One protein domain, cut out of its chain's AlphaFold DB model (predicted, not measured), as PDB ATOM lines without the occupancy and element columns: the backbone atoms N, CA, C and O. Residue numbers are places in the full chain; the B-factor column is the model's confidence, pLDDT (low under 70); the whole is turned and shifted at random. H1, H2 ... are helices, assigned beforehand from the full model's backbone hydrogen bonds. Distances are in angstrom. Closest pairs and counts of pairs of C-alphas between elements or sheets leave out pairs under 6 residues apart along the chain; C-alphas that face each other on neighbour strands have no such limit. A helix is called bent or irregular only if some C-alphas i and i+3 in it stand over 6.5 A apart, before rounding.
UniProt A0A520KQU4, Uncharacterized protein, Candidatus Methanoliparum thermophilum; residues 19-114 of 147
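AT A GLANCE: This is residues 19 to 114 of the 147 residues of an uncharacterized protein of Candidatus Methanoliparum thermophilum (UniProt A0A520KQU4). Two helices, the long H3 and H4, cross as the core; H2 makes a corner with H3's beginning, and residues 19 to 26 of H1 stick out beyond. The printed part is all helix, 96 residues with five named helices, H1 to H5. It is flat, 48 by 31 by 15 A, only just loose, close to compact, radius of gyration of the C-alphas 15.4 A.

IN THESE COORDINATES: H1, residues 19 to 28, begins at C-alpha 19 (6.211, 36.497, 99.508). H2 is residues 39 to 50; H3, residues 53 to 77, 35.5 A; H4, residues 87 to 100, 20.5 A, irregular, C-alphas 88 and 91 being 7.5 A apart. H5, residues 111 to 114, ends at C-alpha 114 (9.301, 19.351, 135.199).

HOW THE PARTS SIT: H1 and H5 touch no helix. H2 and H3 touch only at the corner, closest C-alphas Ala 49 and Tyr 56, 5.7 A. H3 and H4 touch at a steep tilt of 55 degrees, closest C-alphas Glu 64 and Leu 93, 5.3 A. Every O i to N i+4 pair is within hydrogen-bond range in H1 and H2, 15 of 21 in H3, 8 of 10 in H4.

THE WHOLE: The printed part has no cut and no long link. Residues 19 to 59 and 110 to 114 have pLDDT under 70.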
ATOM      1  N   LEU A  19       7.102  36.377  98.355       54.38
ATOM      2  CA  LEU A  19       6.211  36.497  99.508       54.38
ATOM      3  C   LEU A  19       6.129  35.208 100.348       54.38
ATOM      4  O   LEU A  19       6.302  35.316 101.557       54.38
ATOM      5  N   PRO A  20       5.976  33.993  99.782       54.75
ATOM      6  CA  PRO A  20       6.101  32.764 100.563       54.75
ATOM      7  C   PRO A  20       7.540  32.470 101.005       54.75
ATOM      8  O   PRO A  20       7.708  31.869 102.059       54.75
ATOM      9  N   ILE A  21       8.576  32.916 100.279       63.19
ATOM     10  CA  ILE A  21       9.970  32.807 100.746       63.19
ATOM     11  C   ILE A  21      10.240  33.782 101.899       63.19
ATOM     12  O   ILE A  21      10.802  33.373 102.906       63.19
ATOM     13  N   LEU A  22       9.792  35.037 101.816       57.84
ATOM     14  CA  LEU A  22       9.828  35.995 102.926       57.84
ATOM     15  C   LEU A  22       9.010  35.480 104.102       57.84
ATOM     16  O   LEU A  22       9.462  35.602 105.227       57.84
ATOM     17  N   PHE A  23       7.856  34.857 103.864       59.25
ATOM     18  CA  PHE A  23       7.059  34.233 104.916       59.25
ATOM     19  C   PHE A  23       7.756  33.011 105.519       59.25
ATOM     20  O   PHE A  23       7.700  32.827 106.726       59.25
ATOM     21  N   ALA A  24       8.453  32.196 104.724       60.34
ATOM     22  CA  ALA A  24       9.275  31.094 105.220       60.34
ATOM     23  C   ALA A  24      10.466  31.613 106.041       60.34
ATOM     24  O   ALA A  24      10.776  31.084 107.097       60.34
ATOM     25  N   ILE A  25      11.096  32.701 105.605       63.72
ATOM     26  CA  ILE A  25      12.182  33.352 106.333       63.72
ATOM     27  C   ILE A  25      11.640  33.975 107.634       63.72
ATOM     28  O   ILE A  25      12.172  33.714 108.705       63.72
ATOM     29  N   ILE A  26      10.524  34.705 107.586       60.38
ATOM     30  CA  ILE A  26       9.845  35.305 108.748       60.38
ATOM     31  C   ILE A  26       9.195  34.247 109.651       60.38
ATOM     32  O   ILE A  26       8.958  34.540 110.812       60.38
ATOM     33  N   SER A  27       8.919  33.025 109.193       57.38
ATOM     34  CA  SER A  27       8.413  31.940 110.050       57.38
ATOM     35  C   SER A  27       9.535  31.126 110.699       57.38
ATOM     36  O   SER A  27       9.339  30.571 111.778       57.38
ATOM     37  N   VAL A  28      10.725  31.106 110.089       55.72
ATOM     38  CA  VAL A  28      11.927  30.426 110.605       55.72
ATOM     39  C   VAL A  28      12.777  31.337 111.500       55.72
ATOM     40  O   VAL A  28      13.473  30.850 112.386       55.72
ATOM     41  N   ILE A  29      12.704  32.657 111.337       55.66
ATOM     42  CA  ILE A  29      13.454  33.621 112.158       55.66
ATOM     43  C   ILE A  29      12.944  33.738 113.617       55.66
ATOM     44  O   ILE A  29      13.777  33.763 114.523       55.66
ATOM     45  N   PRO A  30      11.630  33.775 113.920       53.56
ATOM     46  CA  PRO A  30      11.114  33.869 115.284       53.56
ATOM     47  C   PRO A  30      11.599  32.760 116.224       53.56
ATOM     48  O   PRO A  30      12.020  33.099 117.328       53.56
ATOM     49  N   PRO A  31      11.639  31.465 115.833       51.53
ATOM     50  CA  PRO A  31      12.146  30.419 116.721       51.53
ATOM     51  C   PRO A  31      13.656  30.512 117.009       51.53
ATOM     52  O   PRO A  31      14.126  29.819 117.907       51.53
ATOM     53  N   LEU A  32      14.412  31.366 116.305       51.50
ATOM     54  CA  LEU A  32      15.831  31.629 116.586       51.50
ATOM     55  C   LEU A  32      16.047  32.750 117.611       51.50
ATOM     56  O   LEU A  32      17.162  32.910 118.110       51.50
ATOM     57  N   PHE A  33      15.008  33.513 117.957       52.78
ATOM     58  CA  PHE A  33      15.094  34.552 118.977       52.78
ATOM     59  C   PHE A  33      14.614  34.005 120.333       52.78
ATOM     60  O   PHE A  33      13.440  33.657 120.472       52.78
ATOM     61  N   PRO A  34      15.471  33.975 121.372       52.25
ATOM     62  CA  PRO A  34      15.109  33.500 122.714       52.25
ATOM     63  C   PRO A  34      13.884  34.211 123.310       52.25
ATOM     64  O   PRO A  34      13.154  33.645 124.119       52.25
ATOM     65  N   SER A  35      13.625  35.443 122.871       51.66
ATOM     66  CA  SER A  35      12.470  36.258 123.241       51.66
ATOM     67  C   SER A  35      11.125  35.713 122.744       51.66
ATOM     68  O   SER A  35      10.110  36.076 123.320       51.66
ATOM     69  N   PHE A  36      11.083  34.827 121.741       49.88
ATOM     70  CA  PHE A  36       9.851  34.134 121.325       49.88
ATOM     71  C   PHE A  36       9.538  32.886 122.162       49.88
ATOM     72  O   PHE A  36       8.415  32.392 122.117       49.88
ATOM     73  N   MET A  37      10.502  32.390 122.945       52.22
ATOM     74  CA  MET A  37      10.302  31.260 123.862       52.22
ATOM     75  C   MET A  37       9.794  31.689 125.246       52.22
ATOM     76  O   MET A  37       9.522  30.837 126.093       52.22
ATOM     77  N   THR A  38       9.645  32.993 125.496       62.47
ATOM     78  CA  THR A  38       9.006  33.497 126.716       62.47
ATOM     79  C   THR A  38       7.477  33.450 126.589       62.47
ATOM     80  O   THR A  38       6.945  33.472 125.474       62.47
ATOM     81  N   PRO A  39       6.733  33.414 127.713       61.38
ATOM     82  CA  PRO A  39       5.274  33.505 127.689       61.38
ATOM     83  C   PRO A  39       4.763  34.747 126.940       61.38
ATOM     84  O   PRO A  39       3.803  34.643 126.177       61.38
ATOM     85  N   GLU A  40       5.424  35.906 127.088       64.44
ATOM     86  CA  GLU A  40       5.067  37.108 126.324       64.44
ATOM     87  C   GLU A  40       5.342  36.961 124.820       64.44
ATOM     88  O   GLU A  40       4.502  37.349 124.006       64.44
ATOM     89  N   GLY A  41       6.472  36.367 124.430       62.88
ATOM     90  CA  GLY A  41       6.808  36.134 123.024       62.88
ATOM     91  C   GLY A  41       5.848  35.172 122.330       62.88
ATOM     92  O   GLY A  41       5.443  35.399 121.192       62.88
ATOM     93  N   MET A  42       5.404  34.141 123.049       64.12
ATOM     94  CA  MET A  42       4.378  33.203 122.591       64.12
ATOM     95  C   MET A  42       3.017  33.878 122.411       64.12
ATOM     96  O   MET A  42       2.325  33.600 121.429       64.12
ATOM     97  N   LYS A  43       2.649  34.803 123.306       66.44
ATOM     98  CA  LYS A  43       1.430  35.607 123.165       66.44
ATOM     99  C   LYS A  43       1.485  36.479 121.908       66.44
ATOM    100  O   LYS A  43       0.529  36.483 121.138       66.44
ATOM    101  N   ILE A  44       2.619  37.135 121.657       67.50
ATOM    102  CA  ILE A  44       2.842  37.938 120.446       67.50
ATOM    103  C   ILE A  44       2.825  37.053 119.196       67.50
ATOM    104  O   ILE A  44       2.206  37.425 118.206       67.50
ATOM    105  N   ALA A  45       3.429  35.860 119.229       64.12
ATOM    106  CA  ALA A  45       3.371  34.911 118.117       64.12
ATOM    107  C   ALA A  45       1.926  34.491 117.813       64.12
ATOM    108  O   ALA A  45       1.506  34.505 116.657       64.12
ATOM    109  N   ARG A  46       1.136  34.197 118.850       64.06
ATOM    110  CA  ARG A  46      -0.284  33.852 118.728       64.06
ATOM    111  C   ARG A  46      -1.095  35.008 118.147       64.06
ATOM    112  O   ARG A  46      -1.858  34.808 117.207       64.06
ATOM    113  N   GLU A  47      -0.904  36.221 118.660       67.94
ATOM    114  CA  GLU A  47      -1.553  37.427 118.138       67.94
ATOM    115  C   GLU A  47      -1.122  37.724 116.697       67.94
ATOM    116  O   GLU A  47      -1.977  37.983 115.859       67.94
ATOM    117  N   SER A  48       0.165  37.585 116.366       64.69
ATOM    118  CA  SER A  48       0.688  37.760 115.004       64.69
ATOM    119  C   SER A  48       0.121  36.728 114.023       64.69
ATOM    120  O   SER A  48      -0.203  37.058 112.884       64.69
ATOM    121  N   ALA A  49      -0.081  35.487 114.471       59.91
ATOM    122  CA  ALA A  49      -0.651  34.430 113.651       59.91
ATOM    123  C   ALA A  49      -2.147  34.663 113.379       59.91
ATOM    124  O   ALA A  49      -2.627  34.299 112.306       59.91
ATOM    125  N   LYS A  50      -2.865  35.371 114.267       62.62
ATOM    126  CA  LYS A  50      -4.237  35.841 113.994       62.62
ATOM    127  C   LYS A  50      -4.314  36.827 112.819       62.62
ATOM    128  O   LYS A  50      -5.359  36.889 112.177       62.62
ATOM    129  N   PHE A  51      -3.237  37.550 112.488       59.81
ATOM    130  CA  PHE A  51      -3.199  38.415 111.294       59.81
ATOM    131  C   PHE A  51      -3.115  37.624 109.981       59.81
ATOM    132  O   PHE A  51      -3.465  38.156 108.929       59.81
ATOM    133  N   PHE A  52      -2.730  36.342 110.033       57.41
ATOM    134  CA  PHE A  52      -2.791  35.403 108.909       57.41
ATOM    135  C   PHE A  52      -3.834  34.308 109.193       57.41
ATOM    136  O   PHE A  52      -3.490  33.131 109.360       57.41
ATOM    137  N   PRO A  53      -5.131  34.674 109.233       55.44
ATOM    138  CA  PRO A  53      -6.199  33.828 109.764       55.44
ATOM    139  C   PRO A  53      -6.317  32.489 109.034       55.44
ATOM    140  O   PRO A  53      -6.653  31.492 109.656       55.44
ATOM    141  N   GLN A  54      -5.968  32.436 107.747       55.84
ATOM    142  CA  GLN A  54      -6.091  31.235 106.914       55.84
ATOM    143  C   GLN A  54      -5.221  30.061 107.399       55.84
ATOM    144  O   GLN A  54      -5.614  28.907 107.256       55.84
ATOM    145  N   TYR A  55      -4.057  30.341 107.994       51.66
ATOM    146  CA  TYR A  55      -3.135  29.314 108.498       51.66
ATOM    147  C   TYR A  55      -3.320  29.039 109.991       51.66
ATOM    148  O   TYR A  55      -3.133  27.909 110.446       51.66
ATOM    149  N   TYR A  56      -3.700  30.064 110.753       55.03
ATOM    150  CA  TYR A  56      -3.891  29.946 112.191       55.03
ATOM    151  C   TYR A  56      -5.201  29.225 112.547       55.03
ATOM    152  O   TYR A  56      -5.165  28.240 113.286       55.03
ATOM    153  N   SER A  57      -6.338  29.631 111.971       55.50
ATOM    154  CA  SER A  57      -7.654  29.100 112.364       55.50
ATOM    155  C   SER A  57      -7.842  27.629 111.987       55.50
ATOM    156  O   SER A  57      -8.332  26.824 112.773       55.50
ATOM    157  N   ILE A  58      -7.379  27.213 110.806       59.00
ATOM    158  CA  ILE A  58      -7.678  25.863 110.304       59.00
ATOM    159  C   ILE A  58      -6.896  24.779 111.062       59.00
ATOM    160  O   ILE A  58      -7.411  23.679 111.272       59.00
ATOM    161  N   SER A  59      -5.655  25.068 111.465       66.81
ATOM    162  CA  SER A  59      -4.761  24.085 112.091       66.81
ATOM    163  C   SER A  59      -4.784  24.154 113.619       66.81
ATOM    164  O   SER A  59      -4.876  23.110 114.265       66.81
ATOM    165  N   TYR A  60      -4.712  25.355 114.207       72.25
ATOM    166  CA  TYR A  60      -4.585  25.502 115.659       72.25
ATOM    167  C   TYR A  60      -5.935  25.386 116.364       72.25
ATOM    168  O   TYR A  60      -6.070  24.521 117.225       72.25
ATOM    169  N   GLU A  61      -6.952  26.145 115.938       75.81
ATOM    170  CA  GLU A  61      -8.284  26.097 116.570       75.81
ATOM    171  C   GLU A  61      -8.921  24.717 116.405       75.81
ATOM    172  O   GLU A  61      -9.416  24.132 117.362       75.81
ATOM    173  N   ARG A  62      -8.827  24.109 115.214       80.44
ATOM    174  CA  ARG A  62      -9.359  22.753 114.997       80.44
ATOM    175  C   ARG A  62      -8.704  21.719 115.913       80.44
ATOM    176  O   ARG A  62      -9.372  20.791 116.370       80.44
ATOM    177  N   LYS A  63      -7.402  21.861 116.175       81.56
ATOM    178  CA  LYS A  63      -6.655  20.960 117.057       81.56
ATOM    179  C   LYS A  63      -6.983  21.223 118.525       81.56
ATOM    180  O   LYS A  63      -7.150  20.263 119.269       81.56
ATOM    181  N   GLU A  64      -7.116  22.482 118.926       85.25
ATOM    182  CA  GLU A  64      -7.541  22.888 120.271       85.25
ATOM    183  C   GLU A  64      -8.955  22.389 120.578       85.25
ATOM    184  O   GLU A  64      -9.138  21.717 121.591       85.25
ATOM    185  N   ASN A  65      -9.903  22.559 119.655       87.06
ATOM    186  CA  ASN A  65     -11.277  22.063 119.777       87.06
ATOM    187  C   ASN A  65     -11.329  20.540 119.893       87.06
ATOM    188  O   ASN A  65     -12.019  19.991 120.753       87.06
ATOM    189  N   PHE A  66     -10.564  19.841 119.052       88.06
ATOM    190  CA  PHE A  66     -10.482  18.386 119.108       88.06
ATOM    191  C   PHE A  66      -9.888  17.894 120.436       88.06
ATOM    192  O   PHE A  66     -10.389  16.937 121.032       88.06
ATOM    193  N   MET A  67      -8.822  18.541 120.920       87.12
ATOM    194  CA  MET A  67      -8.213  18.206 122.207       87.12
ATOM    195  C   MET A  67      -9.170  18.501 123.365       87.12
ATOM    196  O   MET A  67      -9.313  17.655 124.248       87.12
ATOM    197  N   SER A  68      -9.856  19.646 123.358       91.25
ATOM    198  CA  SER A  68     -10.796  20.021 124.415       91.25
ATOM    199  C   SER A  68     -11.994  19.075 124.477       91.25
ATOM    200  O   SER A  68     -12.384  18.679 125.575       91.25
ATOM    201  N   ASP A  69     -12.509  18.606 123.336       91.88
ATOM    202  CA  ASP A  69     -13.564  17.583 123.288       91.88
ATOM    203  C   ASP A  69     -13.121  16.270 123.938       91.88
ATOM    204  O   ASP A  69     -13.856  15.670 124.728       91.88
ATOM    205  N   LYS A  70     -11.900  15.819 123.635       90.81
ATOM    206  CA  LYS A  70     -11.351  14.593 124.228       90.81
ATOM    207  C   LYS A  70     -11.123  14.735 125.723       90.81
ATOM    208  O   LYS A  70     -11.460  13.823 126.474       90.81
ATOM    209  N   ILE A  71     -10.612  15.877 126.165       89.50
ATOM    210  CA  ILE A  71     -10.412  16.157 127.587       89.50
ATOM    211  C   ILE A  71     -11.760  16.198 128.308       89.50
ATOM    212  O   ILE A  71     -11.902  15.562 129.345       89.50
ATOM    213  N   ALA A  72     -12.771  16.855 127.737       89.88
ATOM    214  CA  ALA A  72     -14.111  16.909 128.314       89.88
ATOM    215  C   ALA A  72     -14.758  15.521 128.434       89.88
ATOM    216  O   ALA A  72     -15.438  15.252 129.421       89.88
ATOM    217  N   GLN A  73     -14.526  14.626 127.466       90.19
ATOM    218  CA  GLN A  73     -14.956  13.227 127.554       90.19
ATOM    219  C   GLN A  73     -14.260  12.501 128.711       90.19
ATOM    220  O   GLN A  73     -14.939  11.933 129.557       90.19
ATOM    221  N   ILE A  74     -12.929  12.581 128.796       87.62
ATOM    222  CA  ILE A  74     -12.136  11.918 129.847       87.62
ATOM    223  C   ILE A  74     -12.496  12.463 131.241       87.62
ATOM    224  O   ILE A  74     -12.582  11.701 132.200       87.62
ATOM    225  N   CYS A  75     -12.774  13.762 131.364       88.50
ATOM    226  CA  CYS A  75     -13.196  14.388 132.619       88.50
ATOM    227  C   CYS A  75     -14.537  13.860 133.163       88.50
ATOM    228  O   CYS A  75     -14.844  14.121 134.323       88.50
ATOM    229  N   LYS A  76     -15.350  13.151 132.362       87.69
ATOM    230  CA  LYS A  76     -16.578  12.503 132.859       87.69
ATOM    231  C   LYS A  76     -16.276  11.254 133.684       87.69
ATOM    232  O   LYS A  76     -17.003  10.976 134.631       87.69
ATOM    233  N   ASP A  77     -15.200  10.555 133.336       90.62
ATOM    234  CA  ASP A  77     -14.849   9.255 133.912       90.62
ATOM    235  C   ASP A  77     -13.688   9.348 134.918       90.62
ATOM    236  O   ASP A  77     -13.436   8.414 135.680       90.62
ATOM    237  N   HIS A  78     -12.971  10.476 134.938       83.81
ATOM    238  CA  HIS A  78     -11.777  10.671 135.753       83.81
ATOM    239  C   HIS A  78     -11.807  11.991 136.534       83.81
ATOM    240  O   HIS A  78     -11.956  13.067 135.961       83.81
ATOM    241  N   ASP A  79     -11.517  11.924 137.838       80.06
ATOM    242  CA  ASP A  79     -11.421  13.105 138.717       80.06
ATOM    243  C   ASP A  79     -10.211  14.007 138.412       80.06
ATOM    244  O   ASP A  79     -10.131  15.152 138.871       80.06
ATOM    245  N   ARG A  80      -9.201  13.471 137.715       82.69
ATOM    246  CA  ARG A  80      -7.942  14.162 137.413       82.69
ATOM    247  C   ARG A  80      -7.458  13.798 136.020       82.69
ATOM    248  O   ARG A  80      -7.265  12.624 135.720       82.69
ATOM    249  N   VAL A  81      -7.176  14.821 135.222       84.12
ATOM    250  CA  VAL A  81      -6.640  14.687 133.865       84.12
ATOM    251  C   VAL A  81      -5.370  15.524 133.757       84.12
ATOM    252  O   VAL A  81      -5.341  16.677 134.185       84.12
ATOM    253  N   VAL A  82      -4.309  14.932 133.210       83.56
ATOM    254  CA  VAL A  82      -3.048  15.619 132.910       83.56
ATOM    255  C   VAL A  82      -2.876  15.631 131.402       83.56
ATOM    256  O   VAL A  82      -2.954  14.587 130.760       83.56
ATOM    257  N   VAL A  83      -2.649  16.816 130.842       82.69
ATOM    258  CA  VAL A  83      -2.534  17.024 129.399       82.69
ATOM    259  C   VAL A  83      -1.159  17.596 129.106       82.69
ATOM    260  O   VAL A  83      -0.787  18.635 129.647       82.69
ATOM    261  N   ILE A  84      -0.408  16.912 128.246       81.31
ATOM    262  CA  ILE A  84       0.887  17.375 127.750       81.31
ATOM    263  C   ILE A  84       0.643  17.960 126.361       81.31
ATOM    264  O   ILE A  84       0.274  17.238 125.438       81.31
ATOM    265  N   THR A  85       0.816  19.272 126.220       79.62
ATOM    266  CA  THR A  85       0.631  19.987 124.952       79.62
ATOM    267  C   THR A  85       1.727  21.030 124.753       79.62
ATOM    268  O   THR A  85       2.408  21.421 125.701       79.62
ATOM    269  N   GLY A  86       1.915  21.466 123.506       75.44
ATOM    270  CA  GLY A  86       2.844  22.545 123.182       75.44
ATOM    271  C   GLY A  86       2.388  23.876 123.785       75.44
ATOM    272  O   GLY A  86       1.188  24.145 123.844       75.44
ATOM    273  N   LEU A  87       3.346  24.723 124.186       71.75
ATOM    274  CA  LEU A  87       3.099  26.033 124.814       71.75
ATOM    275  C   LEU A  87       2.092  26.895 124.035       71.75
ATOM    276  O   LEU A  87       1.229  27.525 124.637       71.75
ATOM    277  N   VAL A  88       2.157  26.844 122.702       73.56
ATOM    278  CA  VAL A  88       1.274  27.587 121.788       73.56
ATOM    279  C   VAL A  88      -0.219  27.302 121.993       73.56
ATOM    280  O   VAL A  88      -1.040  28.180 121.754       73.56
ATOM    281  N   HIS A  89      -0.570  26.100 122.458       81.25
ATOM    282  CA  HIS A  89      -1.958  25.659 122.597       81.25
ATOM    283  C   HIS A  89      -2.540  25.903 123.988       81.25
ATOM    284  O   HIS A  89      -3.737  25.719 124.176       81.25
ATOM    285  N   ILE A  90      -1.717  26.248 124.983       82.00
ATOM    286  CA  ILE A  90      -2.131  26.209 126.392       82.00
ATOM    287  C   ILE A  90      -3.300  27.154 126.659       82.00
ATOM    288  O   ILE A  90      -4.277  26.747 127.283       82.00
ATOM    289  N   ASP A  91      -3.209  28.394 126.186       82.25
ATOM    290  CA  ASP A  91      -4.224  29.400 126.488       82.25
ATOM    291  C   ASP A  91      -5.530  29.140 125.719       82.25
ATOM    292  O   ASP A  91      -6.603  29.267 126.297       82.25
ATOM    293  N   GLY A  92      -5.461  28.707 124.454       85.31
ATOM    294  CA  GLY A  92      -6.664  28.367 123.678       85.31
ATOM    295  C   GLY A  92      -7.354  27.109 124.175       85.31
ATOM    296  O   GLY A  92      -8.573  27.058 124.299       85.31
ATOM    297  N   LEU A  93      -6.563  26.114 124.567       86.25
ATOM    298  CA  LEU A  93      -7.090  24.907 125.175       86.25
ATOM    299  C   LEU A  93      -7.714  25.190 126.552       86.25
ATOM    300  O   LEU A  93      -8.709  24.565 126.903       86.25
ATOM    301  N   GLU A  94      -7.160  26.122 127.335       88.38
ATOM    302  CA  GLU A  94      -7.762  26.551 128.601       88.38
ATOM    303  C   GLU A  94      -9.129  27.210 128.387       88.38
ATOM    304  O   GLU A  94     -10.073  26.864 129.098       88.38
ATOM    305  N   GLU A  95      -9.231  28.137 127.431       88.94
ATOM    306  CA  GLU A  95     -10.486  28.808 127.063       88.94
ATOM    307  C   GLU A  95     -11.557  27.770 126.687       88.94
ATOM    308  O   GLU A  95     -12.600  27.690 127.337       88.94
ATOM    309  N   GLU A  96     -11.235  26.876 125.754       90.00
ATOM    310  CA  GLU A  96     -12.123  25.806 125.292       90.00
ATOM    311  C   GLU A  96     -12.548  24.830 126.409       90.00
ATOM    312  O   GLU A  96     -13.703  24.405 126.489       90.00
ATOM    313  N   ILE A  97     -11.629  24.449 127.307       90.00
ATOM    314  CA  ILE A  97     -11.957  23.553 128.428       90.00
ATOM    315  C   ILE A  97     -12.849  24.257 129.447       90.00
ATOM    316  O   ILE A  97     -13.723  23.606 130.015       90.00
ATOM    317  N   ARG A  98     -12.665  25.559 129.700       90.75
ATOM    318  CA  ARG A  98     -13.539  26.303 130.623       90.75
ATOM    319  C   ARG A  98     -14.970  26.377 130.111       90.75
ATOM    320  O   ARG A  98     -15.889  26.298 130.921       90.75
ATOM    321  N   GLU A  99     -15.160  26.494 128.801       91.25
ATOM    322  CA  GLU A  99     -16.495  26.471 128.201       91.25
ATOM    323  C   GLU A  99     -17.143  25.086 128.308       91.25
ATOM    324  O   GLU A  99     -18.305  24.967 128.699       91.25
ATOM    325  N   LYS A 100     -16.388  24.019 128.018       90.50
ATOM    326  CA  LYS A 100     -16.918  22.643 127.990       90.50
ATOM    327  C   LYS A 100     -17.029  21.994 129.372       90.50
ATOM    328  O   LYS A 100     -17.881  21.131 129.583       90.50
ATOM    329  N   VAL A 101     -16.160  22.372 130.308       90.56
ATOM    330  CA  VAL A 101     -16.062  21.817 131.665       90.56
ATOM    331  C   VAL A 101     -15.876  22.959 132.680       90.56
ATOM    332  O   VAL A 101     -14.809  23.094 133.283       90.56
ATOM    333  N   PRO A 102     -16.910  23.785 132.921       87.00
ATOM    334  CA  PRO A 102     -16.807  24.981 133.768       87.00
ATOM    335  C   PRO A 102     -16.433  24.683 135.228       87.00
ATOM    336  O   PRO A 102     -15.887  25.533 135.929       87.00
ATOM    337  N   GLN A 103     -16.685  23.461 135.698       86.69
ATOM    338  CA  GLN A 103     -16.299  22.984 137.025       86.69
ATOM    339  C   GLN A 103     -14.824  22.551 137.137       86.69
ATOM    340  O   GLN A 103     -14.349  22.285 138.246       86.69
ATOM    341  N   ALA A 104     -14.090  22.447 136.023       83.56
ATOM    342  CA  ALA A 104     -12.703  21.997 136.034       83.56
ATOM    343  C   ALA A 104     -11.780  23.041 136.677       83.56
ATOM    344  O   ALA A 104     -11.773  24.220 136.327       83.56
ATOM    345  N   ARG A 105     -10.924  22.589 137.599       86.12
ATOM    346  CA  ARG A 105      -9.831  23.407 138.137       86.12
ATOM    347  C   ARG A 105      -8.586  23.208 137.284       86.12
ATOM    348  O   ARG A 105      -7.882  22.214 137.438       86.12
ATOM    349  N   ILE A 106      -8.315  24.165 136.403       86.38
ATOM    350  CA  ILE A 106      -7.180  24.109 135.481       86.38
ATOM    351  C   ILE A 106      -5.934  24.670 136.173       86.38
ATOM    352  O   ILE A 106      -5.940  25.789 136.687       86.38
ATOM    353  N   LYS A 107      -4.848  23.889 136.192       85.06
ATOM    354  CA  LYS A 107      -3.533  24.321 136.683       85.06
ATOM    355  C   LYS A 107      -2.513  24.197 135.555       85.06
ATOM    356  O   LYS A 107      -2.181  23.088 135.151       85.06
ATOM    357  N   LYS A 108      -1.992  25.333 135.088       82.75
ATOM    358  CA  LYS A 108      -0.911  25.386 134.095       82.75
ATOM    359  C   LYS A 108       0.419  25.079 134.783       82.75
ATOM    360  O   LYS A 108       0.773  25.740 135.757       82.75
ATOM    361  N   ILE A 109       1.126  24.056 134.309       76.00
ATOM    362  CA  ILE A 109       2.453  23.679 134.808       76.00
ATOM    363  C   ILE A 109       3.434  23.900 133.653       76.00
ATOM    364  O   ILE A 109       3.324  23.205 132.642       76.00
ATOM    365  N   PRO A 110       4.352  24.876 133.744       64.31
ATOM    366  CA  PRO A 110       5.315  25.117 132.680       64.31
ATOM    367  C   PRO A 110       6.249  23.911 132.548       64.31
ATOM    368  O   PRO A 110       6.776  23.425 133.547       64.31
ATOM    369  N   PHE A 111       6.481  23.436 131.323       60.03
ATOM    370  CA  PHE A 111       7.304  22.248 131.050       60.03
ATOM    371  C   PHE A 111       8.718  22.341 131.657       60.03
ATOM    372  O   PHE A 111       9.241  21.351 132.155       60.03
ATOM    373  N   LEU A 112       9.289  23.550 131.717       53.94
ATOM    374  CA  LEU A 112      10.575  23.832 132.368       53.94
ATOM    375  C   LEU A 112      10.600  23.492 133.870       53.94
ATOM    376  O   LEU A 112      11.648  23.130 134.383       53.94
ATOM    377  N   SER A 113       9.455  23.528 134.562       53.56
ATOM    378  CA  SER A 113       9.362  23.135 135.980       53.56
ATOM    379  C   SER A 113       9.328  21.618 136.210       53.56
ATOM    380  O   SER A 113       9.413  21.172 137.348       53.56
ATOM    381  N   LEU A 114       9.202  20.817 135.143       53.19
ATOM    382  CA  LEU A 114       9.301  19.351 135.199       53.19
ATOM    383  C   LEU A 114      10.738  18.853 134.968       53.19
ATOM    384  O   LEU A 114      11.003  17.668 135.138       53.19
TER     385      LEU A 114